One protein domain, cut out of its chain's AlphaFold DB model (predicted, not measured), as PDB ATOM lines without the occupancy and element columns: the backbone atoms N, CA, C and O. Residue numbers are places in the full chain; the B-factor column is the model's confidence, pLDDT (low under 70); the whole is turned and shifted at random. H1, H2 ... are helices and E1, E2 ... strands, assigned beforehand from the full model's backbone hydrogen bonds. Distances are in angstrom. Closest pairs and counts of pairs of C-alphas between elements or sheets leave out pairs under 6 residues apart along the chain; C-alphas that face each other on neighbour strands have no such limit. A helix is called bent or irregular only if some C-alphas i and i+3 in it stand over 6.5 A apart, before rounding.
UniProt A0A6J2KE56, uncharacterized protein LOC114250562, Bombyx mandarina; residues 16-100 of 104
ATOM      1  N   ILE A  16     -76.397 -23.497  56.683       84.19
ATOM      2  CA  ILE A  16     -75.805 -23.307  58.012       84.19
ATOM      3  C   ILE A  16     -74.380 -22.796  57.870       84.19
ATOM      4  O   ILE A  16     -73.571 -23.373  57.146       84.19
ATOM      5  N   MET A  17     -74.064 -21.717  58.586       85.12
ATOM      6  CA  MET A  17     -72.711 -21.178  58.639       85.12
ATOM      7  C   MET A  17     -71.895 -21.848  59.753       85.12
ATOM      8  O   MET A  17     -72.212 -21.687  60.932       85.12
ATOM      9  N   GLN A  18     -70.805 -22.520  59.381       84.69
ATOM     10  CA  GLN A  18     -69.817 -23.082  60.298       84.69
ATOM     11  C   GLN A  18     -68.457 -22.396  60.120       84.69
ATOM     12  O   GLN A  18     -67.988 -22.169  59.002       84.69
ATOM     13  N   LEU A  19     -67.798 -22.084  61.236       86.00
ATOM     14  CA  LEU A  19     -66.437 -21.555  61.244       86.00
ATOM     15  C   LEU A  19     -65.442 -22.712  61.312       86.00
ATOM     16  O   LEU A  19     -65.519 -23.562  62.195       86.00
ATOM     17  N   VAL A  20     -64.494 -22.733  60.382       86.25
ATOM     18  CA  VAL A  20     -63.413 -23.717  60.344       86.25
ATOM     19  C   VAL A  20     -62.099 -22.992  60.566       86.25
ATOM     20  O   VAL A  20     -61.676 -22.186  59.735       86.25
ATOM     21  N   VAL A  21     -61.448 -23.292  61.686       86.31
ATOM     22  CA  VAL A  21     -60.116 -22.775  61.992       86.31
ATOM     23  C   VAL A  21     -59.074 -23.703  61.374       86.31
ATOM     24  O   VAL A  21     -59.115 -24.917  61.547       86.31
ATOM     25  N   ARG A  22     -58.166 -23.118  60.605       80.12
ATOM     26  CA  ARG A  22     -57.041 -23.762  59.935       80.12
ATOM     27  C   ARG A  22     -55.763 -23.141  60.469       80.12
ATOM     28  O   ARG A  22     -55.345 -22.072  60.024       80.12
ATOM     29  N   GLU A  23     -55.189 -23.788  61.475       83.00
ATOM     30  CA  GLU A  23     -53.979 -23.318  62.157       83.00
ATOM     31  C   GLU A  23     -52.735 -23.372  61.252       83.00
ATOM     32  O   GLU A  23     -51.778 -22.632  61.467       83.00
ATOM     33  N   ASP A  24     -52.791 -24.179  60.190       80.75
ATOM     34  CA  ASP A  24     -51.763 -24.370  59.163       80.75
ATOM     35  C   ASP A  24     -51.632 -23.190  58.181       80.75
ATOM     36  O   ASP A  24     -50.633 -23.084  57.467       80.75
ATOM     37  N   LYS A  25     -52.611 -22.275  58.131       74.50
ATOM     38  CA  LYS A  25     -52.586 -21.125  57.213       74.50
ATOM     39  C   LYS A  25     -52.110 -19.844  57.890       74.50
ATOM     40  O   LYS A  25     -52.698 -19.372  58.858       74.50
ATOM     41  N   SER A  26     -51.101 -19.196  57.304       69.62
ATOM     42  CA  SER A  26     -50.548 -17.932  57.815       69.62
ATOM     43  C   SER A  26     -51.455 -16.716  57.578       69.62
ATOM     44  O   SER A  26     -51.502 -15.826  58.422       69.62
ATOM     45  N   THR A  27     -52.196 -16.671  56.465       72.62
ATOM     46  CA  THR A  27     -52.954 -15.477  56.032       72.62
ATOM     47  C   THR A  27     -54.454 -15.521  56.332       72.62
ATOM     48  O   THR A  27     -55.063 -14.484  56.572       72.62
ATOM     49  N   THR A  28     -55.091 -16.695  56.320       71.69
ATOM     50  CA  THR A  28     -56.528 -16.845  56.624       71.69
ATOM     51  C   THR A  28     -56.728 -18.053  57.522       71.69
ATOM     52  O   THR A  28     -56.996 -19.158  57.053       71.69
ATOM     53  N   LYS A  29     -56.571 -17.819  58.828       73.38
ATOM     54  CA  LYS A  29     -56.711 -18.844  59.869       73.38
ATOM     55  C   LYS A  29     -58.150 -19.293  60.088       73.38
ATOM     56  O   LYS A  29     -58.356 -20.376  60.606       73.38
ATOM     57  N   VAL A  30     -59.147 -18.496  59.706       84.19
ATOM     58  CA  VAL A  30     -60.566 -18.841  59.877       84.19
ATOM     59  C   VAL A  30     -61.268 -18.772  58.527       84.19
ATOM     60  O   VAL A  30     -61.289 -17.724  57.884       84.19
ATOM     61  N   GLY A  31     -61.822 -19.898  58.088       83.50
ATOM     62  CA  GLY A  31     -62.682 -20.005  56.915       83.50
ATOM     63  C   GLY A  31     -64.143 -20.160  57.324       83.50
ATOM     64  O   GLY A  31     -64.450 -20.814  58.316       83.50
ATOM     65  N   VAL A  32     -65.044 -19.574  56.541       85.19
ATOM     66  CA  VAL A  32     -66.486 -19.803  56.674       85.19
ATOM     67  C   VAL A  32     -66.886 -20.909  55.705       85.19
ATOM     68  O   VAL A  32     -66.564 -20.831  54.518       85.19
ATOM     69  N   VAL A  33     -67.573 -21.930  56.208       86.69
ATOM     70  CA  VAL A  33     -68.157 -23.014  55.417       86.69
ATOM     71  C   VAL A  33     -69.673 -22.924  55.524       86.69
ATOM     72  O   VAL A  33     -70.210 -22.750  56.614       86.69
ATOM     73  N   PHE A  34     -70.347 -23.032  54.382       86.62
ATOM     74  CA  PHE A  34     -71.801 -23.109  54.311       86.62
ATOM     75  C   PHE A  34     -72.205 -24.556  54.061       86.62
ATOM     76  O   PHE A  34     -71.838 -25.125  53.033       86.62
ATOM     77  N   ASP A  35     -72.936 -25.147  55.001       87.00
ATOM     78  CA  ASP A  35     -73.467 -26.498  54.867       87.00
ATOM     79  C   ASP A  35     -74.882 -26.457  54.272       87.00
ATOM     80  O   ASP A  35     -75.835 -26.028  54.922       87.00
ATOM     81  N   ALA A  36     -74.988 -26.909  53.019       86.81
ATOM     82  CA  ALA A  36     -76.235 -27.077  52.268       86.81
ATOM     83  C   ALA A  36     -76.854 -28.481  52.423       86.81
ATOM     84  O   ALA A  36     -77.906 -28.773  51.850       86.81
ATOM     85  N   SER A  37     -76.179 -29.381  53.144       85.12
ATOM     86  CA  SER A  37     -76.636 -30.748  53.401       85.12
ATOM     87  C   SER A  37     -77.428 -30.877  54.699       85.12
ATOM     88  O   SER A  37     -78.128 -31.879  54.880       85.12
ATOM     89  N   CYS A  38     -77.365 -29.864  55.569       82.44
ATOM     90  CA  CYS A  38     -78.137 -29.854  56.796       82.44
ATOM     91  C   CYS A  38     -79.639 -29.915  56.496       82.44
ATOM     92  O   CYS A  38     -80.144 -29.268  55.575       82.44
ATOM     93  N   LYS A  39     -80.346 -30.740  57.265       79.06
ATOM     94  CA  LYS A  39     -81.782 -30.955  57.116       79.06
ATOM     95  C   LYS A  39     -82.527 -30.032  58.068       79.06
ATOM     96  O   LYS A  39     -82.253 -30.039  59.266       79.06
ATOM     97  N   GLY A  40     -83.475 -29.273  57.531       71.56
ATOM     98  CA  GLY A  40     -84.379 -28.460  58.341       71.56
ATOM     99  C   GLY A  40     -85.425 -29.305  59.076       71.56
ATOM    100  O   GLY A  40     -85.425 -30.536  59.021       71.56
ATOM    101  N   THR A  41     -86.386 -28.629  59.703       68.81
ATOM    102  CA  THR A  41     -87.568 -29.239  60.349       68.81
ATOM    103  C   THR A  41     -88.390 -30.112  59.396       68.81
ATOM    104  O   THR A  41     -89.019 -31.075  59.824       68.81
ATOM    105  N   SER A  42     -88.334 -29.830  58.093       72.06
ATOM    106  CA  SER A  42     -88.973 -30.607  57.026       72.06
ATOM    107  C   SER A  42     -88.231 -31.902  56.649       72.06
ATOM    108  O   SER A  42     -88.715 -32.660  55.809       72.06
ATOM    109  N   GLY A  43     -87.043 -32.160  57.214       76.69
ATOM    110  CA  GLY A  43     -86.218 -33.337  56.911       76.69
ATOM    111  C   GLY A  43     -85.520 -33.313  55.542       76.69
ATOM    112  O   GLY A  43     -84.819 -34.269  55.194       76.69
ATOM    113  N   LYS A  44     -85.678 -32.232  54.769       78.75
ATOM    114  CA  LYS A  44     -85.010 -32.002  53.480       78.75
ATOM    115  C   LYS A  44     -83.858 -31.010  53.631       78.75
ATOM    116  O   LYS A  44     -83.863 -30.185  54.541       78.75
ATOM    117  N   SER A  45     -82.869 -31.131  52.752       84.94
ATOM    118  CA  SER A  45     -81.724 -30.226  52.650       84.94
ATOM    119  C   SER A  45     -81.744 -29.520  51.299       84.94
ATOM    120  O   SER A  45     -82.346 -30.025  50.350       84.94
ATOM    121  N   LEU A  46     -81.036 -28.395  51.190       86.00
ATOM    122  CA  LEU A  46     -80.967 -27.628  49.944       86.00
ATOM    123  C   LEU A  46     -80.470 -28.491  48.769       86.00
ATOM    124  O   LEU A  46     -81.008 -28.409  47.669       86.00
ATOM    125  N   ASN A  47     -79.503 -29.381  49.007       88.44
ATOM    126  CA  ASN A  47     -79.003 -30.301  47.979       88.44
ATOM    127  C   ASN A  47     -80.069 -31.266  47.431       88.44
ATOM    128  O   ASN A  47     -79.936 -31.715  46.296       88.44
ATOM    129  N   ASN A  48     -81.096 -31.604  48.218       85.81
ATOM    130  CA  ASN A  48     -82.179 -32.484  47.774       85.81
ATOM    131  C   ASN A  48     -83.236 -31.736  46.952       85.81
ATOM    132  O   ASN A  48     -83.906 -32.351  46.126       85.81
ATOM    133  N   ASP A  49     -83.399 -30.436  47.202       86.25
ATOM    134  CA  ASP A  49     -84.395 -29.602  46.526       86.25
ATOM    135  C   ASP A  49     -83.855 -29.005  45.212       86.25
ATOM    136  O   ASP A  49     -84.629 -28.639  44.326       86.25
ATOM    137  N   LEU A  50     -82.528 -28.941  45.049       87.69
ATOM    138  CA  LEU A  50     -81.882 -28.487  43.819       87.69
ATOM    139  C   LEU A  50     -81.799 -29.598  42.763       87.69
ATOM    140  O   LEU A  50     -81.304 -30.699  43.008       87.69
ATOM    141  N   LEU A  51     -82.206 -29.271  41.536       89.38
ATOM    142  CA  LEU A  51     -82.013 -30.144  40.381       89.38
ATOM    143  C   LEU A  51     -80.534 -30.204  39.988       89.38
ATOM    144  O   LEU A  51     -79.849 -29.183  39.894       89.38
ATOM    145  N   VAL A  52     -80.057 -31.410  39.680       90.31
ATOM    146  CA  VAL A  52     -78.707 -31.609  39.151       90.31
ATOM    147  C   VAL A  52     -78.662 -31.106  37.709       90.31
ATOM    148  O   VAL A  52     -79.266 -31.689  36.809       90.31
ATOM    149  N   GLY A  53     -77.948 -30.004  37.494       90.31
ATOM    150  CA  GLY A  53     -77.699 -29.471  36.159       90.31
ATOM    151  C   GLY A  53     -76.710 -30.326  35.352       90.31
ATOM    152  O   GLY A  53     -75.950 -31.117  35.920       90.31
ATOM    153  N   PRO A  54     -76.670 -30.156  34.020       93.06
ATOM    154  CA  PRO A  54     -75.666 -30.800  33.184       93.06
ATOM    155  C   PRO A  54     -74.260 -30.305  33.541       93.06
ATOM    156  O   PRO A  54     -74.055 -29.169  33.981       93.06
ATOM    157  N   ARG A  55     -73.255 -31.148  33.304       89.62
ATOM    158  CA  ARG A  55     -71.861 -30.783  33.547       89.62
ATOM    159  C   ARG A  55     -71.394 -29.724  32.543       89.62
ATOM    160  O   ARG A  55     -71.181 -30.027  31.375       89.62
ATOM    161  N   LEU A  56     -71.181 -28.500  33.025       90.50
ATOM    162  CA  LEU A  56     -70.696 -27.373  32.212       90.50
ATOM    163  C   LEU A  56     -69.173 -27.376  32.020       90.50
ATOM    164  O   LEU A  56     -68.670 -26.879  31.017       90.50
ATOM    165  N   GLN A  57     -68.426 -27.907  32.991       90.94
ATOM    166  CA  GLN A  57     -66.964 -27.884  32.963       90.94
ATOM    167  C   GLN A  57     -66.411 -29.079  32.175       90.94
ATOM    168  O   GLN A  57     -66.771 -30.223  32.487       90.94
ATOM    169  N   PRO A  58     -65.502 -28.855  31.207       90.12
ATOM    170  CA  PRO A  58     -64.863 -29.948  30.489       90.12
ATOM    171  C   PRO A  58     -64.050 -30.826  31.445       90.12
ATOM    172  O   PRO A  58     -63.612 -30.401  32.515       90.12
ATOM    173  N   GLU A  59     -63.843 -32.081  31.058       92.75
ATOM    174  CA  GLU A  59     -62.987 -32.985  31.819       92.75
ATOM    175  C   GLU A  59     -61.574 -32.430  31.945       92.75
ATOM    176  O   GLU A  59     -60.943 -32.068  30.948       92.75
ATOM    177  N   LEU A  60     -61.041 -32.456  33.169       92.44
ATOM    178  CA  LEU A  60     -59.677 -32.011  33.442       92.44
ATOM    179  C   LEU A  60     -58.659 -32.760  32.569       92.44
ATOM    180  O   LEU A  60     -57.706 -32.169  32.074       92.44
ATOM    181  N   ARG A  61     -58.906 -34.050  32.301       93.94
ATOM    182  CA  ARG A  61     -58.082 -34.862  31.393       93.94
ATOM    183  C   ARG A  61     -58.009 -34.270  29.987       93.94
ATOM    184  O   ARG A  61     -56.920 -34.194  29.429       93.94
ATOM    185  N   HIS A  62     -59.132 -33.815  29.430       94.06
ATOM    186  CA  HIS A  62     -59.152 -33.194  28.104       94.06
ATOM    187  C   HIS A  62     -58.388 -31.867  28.094       94.06
ATOM    188  O   HIS A  62     -57.634 -31.610  27.156       94.06
ATOM    189  N   ILE A  63     -58.525 -31.059  29.154       93.44
ATOM    190  CA  ILE A  63     -57.775 -29.801  29.302       93.44
ATOM    191  C   ILE A  63     -56.266 -30.082  29.321       93.44
ATOM    192  O   ILE A  63     -55.526 -29.506  28.527       93.44
ATOM    193  N   ILE A  64     -55.816 -31.014  30.168       93.88
ATOM    194  CA  ILE A  64     -54.392 -31.348  30.314       93.88
ATOM    195  C   ILE A  64     -53.824 -31.941  29.019       93.88
ATOM    196  O   ILE A  64     -52.740 -31.549  28.598       93.88
ATOM    197  N   MET A  65     -54.538 -32.857  28.356       94.94
ATOM    198  CA  MET A  65     -54.080 -33.427  27.081       94.94
ATOM    199  C   MET A  65     -53.919 -32.350  26.006       94.94
ATOM    200  O   MET A  65     -52.917 -32.351  25.296       94.94
ATOM    201  N   LYS A  66     -54.851 -31.392  25.933       93.25
ATOM    202  CA  LYS A  66     -54.754 -30.253  25.015       93.25
ATOM    203  C   LYS A  66     -53.584 -29.335  25.365       93.25
ATOM    204  O   LYS A  66     -52.910 -28.851  24.469       93.25
ATOM    205  N   TRP A  67     -53.289 -29.108  26.641       94.38
ATOM    206  CA  TRP A  67     -52.120 -28.310  27.031       94.38
ATOM    207  C   TRP A  67     -50.800 -28.938  26.577       94.38
ATOM    208  O   TRP A  67     -49.887 -28.213  26.201       94.38
ATOM    209  N   ARG A  68     -50.716 -30.274  26.526       93.75
ATOM    210  CA  ARG A  68     -49.514 -30.988  26.058       93.75
ATOM    211  C   ARG A  68     -49.252 -30.858  24.555       93.75
ATOM    212  O   ARG A  68     -48.149 -31.184  24.132       93.75
ATOM    213  N   THR A  69     -50.221 -30.408  23.753       96.06
ATOM    214  CA  THR A  69     -50.010 -30.193  22.310       96.06
ATOM    215  C   THR A  69     -49.366 -28.844  21.994       96.06
ATOM    216  O   THR A  69     -48.975 -28.621  20.852       96.06
ATOM    217  N   TYR A  70     -49.268 -27.938  22.972       94.50
ATOM    218  CA  TYR A  70     -48.688 -26.609  22.792       94.50
ATOM    219  C   TYR A  70     -47.378 -26.477  23.580       94.50
ATOM    220  O   TYR A  70     -47.267 -27.011  24.681       94.50
ATOM    221  N   PRO A  71     -46.385 -25.737  23.056       93.56
ATOM    222  CA  PRO A  71     -45.105 -25.544  23.736       93.56
ATOM    223  C   PRO A  71     -45.203 -24.631  24.970       93.56
ATOM    224  O   PRO A  71     -44.318 -24.655  25.819       93.56
ATOM    225  N   ILE A  72     -46.254 -23.809  25.069       93.69
ATOM    226  CA  ILE A  72     -46.452 -22.833  26.146       93.69
ATOM    227  C   ILE A  72     -47.910 -22.890  26.603       93.69
ATOM    228  O   ILE A  72     -48.824 -22.942  25.780       93.69
ATOM    229  N   CYS A  73     -48.121 -22.842  27.919       92.25
ATOM    230  CA  CYS A  73     -49.438 -22.804  28.537       92.25
ATOM    231  C   CYS A  73     -49.503 -21.712  29.611       92.25
ATOM    232  O   CYS A  73     -48.570 -21.558  30.398       92.25
ATOM    233  N   PHE A  74     -50.628 -20.999  29.672       90.81
ATOM    234  CA  PHE A  74     -50.922 -20.034  30.728       90.81
ATOM    235  C   PHE A  74     -51.919 -20.628  31.716       90.81
ATOM    236  O   PHE A  74     -52.941 -21.189  31.322       90.81
ATOM    237  N   ALA A  75     -51.629 -20.474  33.002       91.62
ATOM    238  CA  ALA A  75     -52.524 -20.833  34.087       91.62
ATOM    239  C   ALA A  75     -52.657 -19.632  35.023       91.62
ATOM    240  O   ALA A  75     -51.669 -18.972  35.340       91.62
ATOM    241  N   ALA A  76     -53.882 -19.351  35.450       92.38
ATOM    242  CA  ALA A  76     -54.187 -18.298  36.403       92.38
ATOM    243  C   ALA A  76     -55.265 -18.796  37.366       92.38
ATOM    244  O   ALA A  76     -56.163 -19.536  36.961       92.38
ATOM    245  N   ASP A  77     -55.167 -18.385  38.627       91.12
ATOM    246  CA  ASP A  77     -56.196 -18.637  39.632       91.12
ATOM    247  C   ASP A  77     -57.138 -17.431  39.727       91.12
ATOM    248  O   ASP A  77     -56.692 -16.285  39.829       91.12
ATOM    249  N   ILE A  78     -58.447 -17.686  39.694       90.31
ATOM    250  CA  ILE A  78     -59.470 -16.651  39.854       90.31
ATOM    251  C   ILE A  78     -59.974 -16.708  41.290       90.31
ATOM    252  O   ILE A  78     -60.880 -17.470  41.647       90.31
ATOM    253  N   VAL A  79     -59.401 -15.841  42.119       88.56
ATOM    254  CA  VAL A  79     -59.769 -15.742  43.530       88.56
ATOM    255  C   VAL A  79     -61.254 -15.392  43.657       88.56
ATOM    256  O   VAL A  79     -61.714 -14.367  43.159       88.56
ATOM    257  N   LYS A  80     -62.005 -16.233  44.379       86.56
ATOM    258  CA  LYS A  80     -63.447 -16.064  44.651       86.56
ATOM    259  C   LYS A  80     -64.335 -16.063  43.392       86.56
ATOM    260  O   LYS A  80     -65.372 -15.403  43.398       86.56
ATOM    261  N   MET A  81     -63.989 -16.846  42.366       92.94
ATOM    262  CA  MET A  81     -64.757 -16.981  41.112       92.94
ATOM    263  C   MET A  81     -66.282 -17.092  41.313       92.94
ATOM    264  O   MET A  81     -67.043 -16.363  40.683       92.94
ATOM    265  N   TYR A  82     -66.745 -17.937  42.241       87.94
ATOM    266  CA  TYR A  82     -68.182 -18.140  42.480       87.94
ATOM    267  C   TYR A  82     -68.928 -16.890  42.978       87.94
ATOM    268  O   TYR A  82     -70.140 -16.808  42.826       87.94
ATOM    269  N   ARG A  83     -68.227 -15.890  43.535       87.94
ATOM    270  CA  ARG A  83     -68.835 -14.625  43.988       87.94
ATOM    271  C   ARG A  83     -69.034 -13.615  42.858       87.94
ATOM    272  O   ARG A  83     -69.663 -12.588  43.084       87.94
ATOM    273  N   MET A  84     -68.484 -13.882  41.673       92.06
ATOM    274  CA  MET A  84     -68.625 -13.014  40.499       92.06
ATOM    275  C   MET A  84     -69.893 -13.320  39.689       92.06
ATOM    276  O   MET A  84     -70.215 -12.584  38.761       92.06
ATOM    277  N   VAL A  85     -70.631 -14.377  40.043       91.12
ATOM    278  CA  VAL A  85     -71.902 -14.739  39.408       91.12
ATOM    279  C   VAL A  85     -73.050 -14.284  40.306       91.12
ATOM    280  O   VAL A  85     -73.156 -14.711  41.455       91.12
ATOM    281  N   LYS A  86     -73.912 -13.404  39.788       92.81
ATOM    282  CA  LYS A  86     -75.088 -12.917  40.516       92.81
ATOM    283  C   LYS A  86     -76.224 -13.936  40.412       92.81
ATOM    284  O   LYS A  86     -76.586 -14.341  39.311       92.81
ATOM    285  N   VAL A  87     -76.795 -14.313  41.555       91.31
ATOM    286  CA  VAL A  87     -77.996 -15.155  41.603       91.31
ATOM    287  C   VAL A  87     -79.216 -14.324  41.223       91.31
ATOM    288  O   VAL A  87     -79.309 -13.137  41.549       91.31
ATOM    289  N   VAL A  88     -80.129 -14.947  40.485       93.50
ATOM    290  CA  VAL A  88     -81.395 -14.332  40.094       93.50
ATOM    291  C   VAL A  88     -82.254 -14.040  41.339       93.50
ATOM    292  O   VAL A  88     -82.236 -14.841  42.281       93.50
ATOM    293  N   PRO A  89     -82.971 -12.900  41.403       91.19
ATOM    294  CA  PRO A  89     -83.730 -12.503  42.594       91.19
ATOM    295  C   PRO A  89     -84.678 -13.588  43.111       91.19
ATOM    296  O   PRO A  89     -84.772 -13.795  44.316       91.19
ATOM    297  N   GLU A  90     -85.294 -14.338  42.202       91.06
ATOM    298  CA  GLU A  90     -86.269 -15.394  42.487       91.06
ATOM    299  C   GLU A  90     -85.669 -16.558  43.291       91.06
ATOM    300  O   GLU A  90     -86.393 -17.278  43.969       91.06
ATOM    301  N   HIS A  91     -84.348 -16.751  43.229       86.75
ATOM    302  CA  HIS A  91     -83.640 -17.836  43.915       86.75
ATOM    303  C   HIS A  91     -82.763 -17.345  45.073       86.75
ATOM    304  O   HIS A  91     -82.038 -18.134  45.680       86.75
ATOM    305  N   THR A  92     -82.799 -16.049  45.392       85.81
ATOM    306  CA  THR A  92     -81.950 -15.479  46.453       85.81
ATOM    307  C   THR A  92     -82.344 -16.004  47.837       85.81
ATOM    308  O   THR A  92     -81.482 -16.170  48.698       85.81
ATOM    309  N   ASP A  93     -83.613 -16.369  48.028       84.81
ATOM    310  CA  ASP A  93     -84.113 -16.922  49.291       84.81
ATOM    311  C   ASP A  93     -83.470 -18.277  49.650       84.81
ATOM    312  O   ASP A  93     -83.302 -18.598  50.825       84.81
ATOM    313  N   PHE A  94     -82.989 -19.042  48.663       83.12
ATOM    314  CA  PHE A  94     -82.228 -20.278  48.910       83.12
ATOM    315  C   PHE A  94     -80.818 -20.026  49.461       83.12
ATOM    316  O   PHE A  94     -80.139 -20.959  49.888       83.12
ATOM    317  N   GLN A  95     -80.357 -18.772  49.460       83.94
ATOM    318  CA  GLN A  95     -79.079 -18.361  50.041       83.94
ATOM    319  C   GLN A  95     -79.230 -17.796  51.458       83.94
ATOM    320  O   GLN A  95     -78.254 -17.284  52.009       83.94
ATOM    321  N   ILE A  96     -80.426 -17.861  52.055       81.56
ATOM    322  CA  ILE A  96     -80.646 -17.400  53.426       81.56
ATOM    323  C   ILE A  96     -79.826 -18.267  54.386       81.56
ATOM    324  O   ILE A  96     -79.940 -19.495  54.426       81.56
ATOM    325  N   MET A  97     -78.982 -17.589  55.162       76.44
ATOM    326  CA  MET A  97     -78.057 -18.205  56.106       76.44
ATOM    327  C   MET A  97     -78.592 -18.077  57.527       76.44
ATOM    328  O   MET A  97     -79.047 -17.005  57.928       76.44
ATOM    329  N   SER A  98     -78.450 -19.147  58.307       70.19
ATOM    330  CA  SER A  98     -78.555 -19.082  59.765       70.19
ATOM    331  C   SER A  98     -77.181 -19.265  60.396       70.19
ATOM    332  O   SER A  98     -76.384 -20.106  59.966       70.19
ATOM    333  N   GLN A  99     -76.916 -18.498  61.453       60.53
ATOM    334  CA  GLN A  99     -75.780 -18.756  62.329       60.53
ATOM    335  C   GLN A  99     -76.030 -20.104  63.022       60.53
ATOM    336  O   GLN A  99     -77.042 -20.269  63.706       60.53
ATOM    337  N   GLY A 100     -75.136 -21.077  62.840       58.28
ATOM    338  CA  GLY A 100     -75.138 -22.273  63.675       58.28
ATOM    339  C   GLY A 100     -74.674 -21.880  65.073       58.28
ATOM    340  O   GLY A 100     -73.492 -21.600  65.270       58.28
TER     341      GLY A 100
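What this domain is: This is residues 16 to 100 of the 104 residues of the protein "uncharacterized protein LOC114250562" of Bombyx mandarina (UniProt A0A6J2KE56). A small sheet, the long hairpin of E1 and E2 with short E3 beside E1, stands at one end of a wide open loop of chain. The loop, residues 51 to 86, sticks out far from the sheet with H2 and H3 on it and encloses no core; H1 lies before it, and H4 follows it and leads back to E3. The tip of the hairpin, residues 23 to 28, sticks out too. The printed part has 85 residues, with three named strands and four named helices in the order E1 E2 H1 H2 H3 H4 E3; the sheet runs E2 E1 E3 and is mixed, and the class is mixed, helices and strands, with under half of the residues in named elements. The whole is only just extended, close to loose, with a radius of gyration of the C-alphas of 18.3 A and spans of 56 by 37 by 23 A.

How they stand to each other: E1, residues 16 to 21, is the inner strand of the sheet. E2, residues 30 to 35, is its antiparallel neighbour at 151 degrees, and the two form a hairpin; N 18 and O 33 are within hydrogen-bond range at 2.8 A, as are N 33 and O 18 at 2.8 A. E3, residues 97 to 99, is parallel to E1 at 56 degrees, with N 17 and O 98 within hydrogen-bond range at 3.1 A. E2 and E3 are the edge strands and are only just apart, their closest C-alphas 8.1 A from each other. H1, residues 46 to 49, and H4, residues 89 to 95, are not on the sheet. They are close but not clearly touching; their closest C-alphas, those of Leu 46 and Phe 94, are 7.5 A apart. H2, residues 60 to 67, and H3, residues 81 to 84, are apart from each other and not on the sheet. In H2 every O i to N i+4 pair is within hydrogen-bond range; in H4 it is 0 of 3, but 3 of 4 O i to N i+3 pairs are, and H1 and H3 are too short for an O i to N i+4 pair.

Where its parts are: E1 begins at C-alpha 16 (-75.805, -23.307, 58.012) and is 16.2 A long; E2 is 15.8 A. H2 begins at C-alpha 60 (-59.677, -32.011, 33.442) and is 10.6 A long. H4 is also 10.6 A long and irregular, with C-alphas 90 and 93 at 7.3 A. H1, H3 and E3 are 5.2 A, 5.6 A and 6.6 A long; E3 ends at C-alpha 99 (-75.780, -18.756, 62.329).

The domain as a whole: The C-alphas farthest apart, those of Thr 41 and Pro 71, are 56.2 A apart, while the first and last printed C-alphas, 16 and 100, are 5.8 A apart. The printed part has no cut. The link from H2 to H3, residues 68 to 80, is long. The mean pLDDT of the printed part is 85.9; residues 26, 41 and 99 to 100 are under 70.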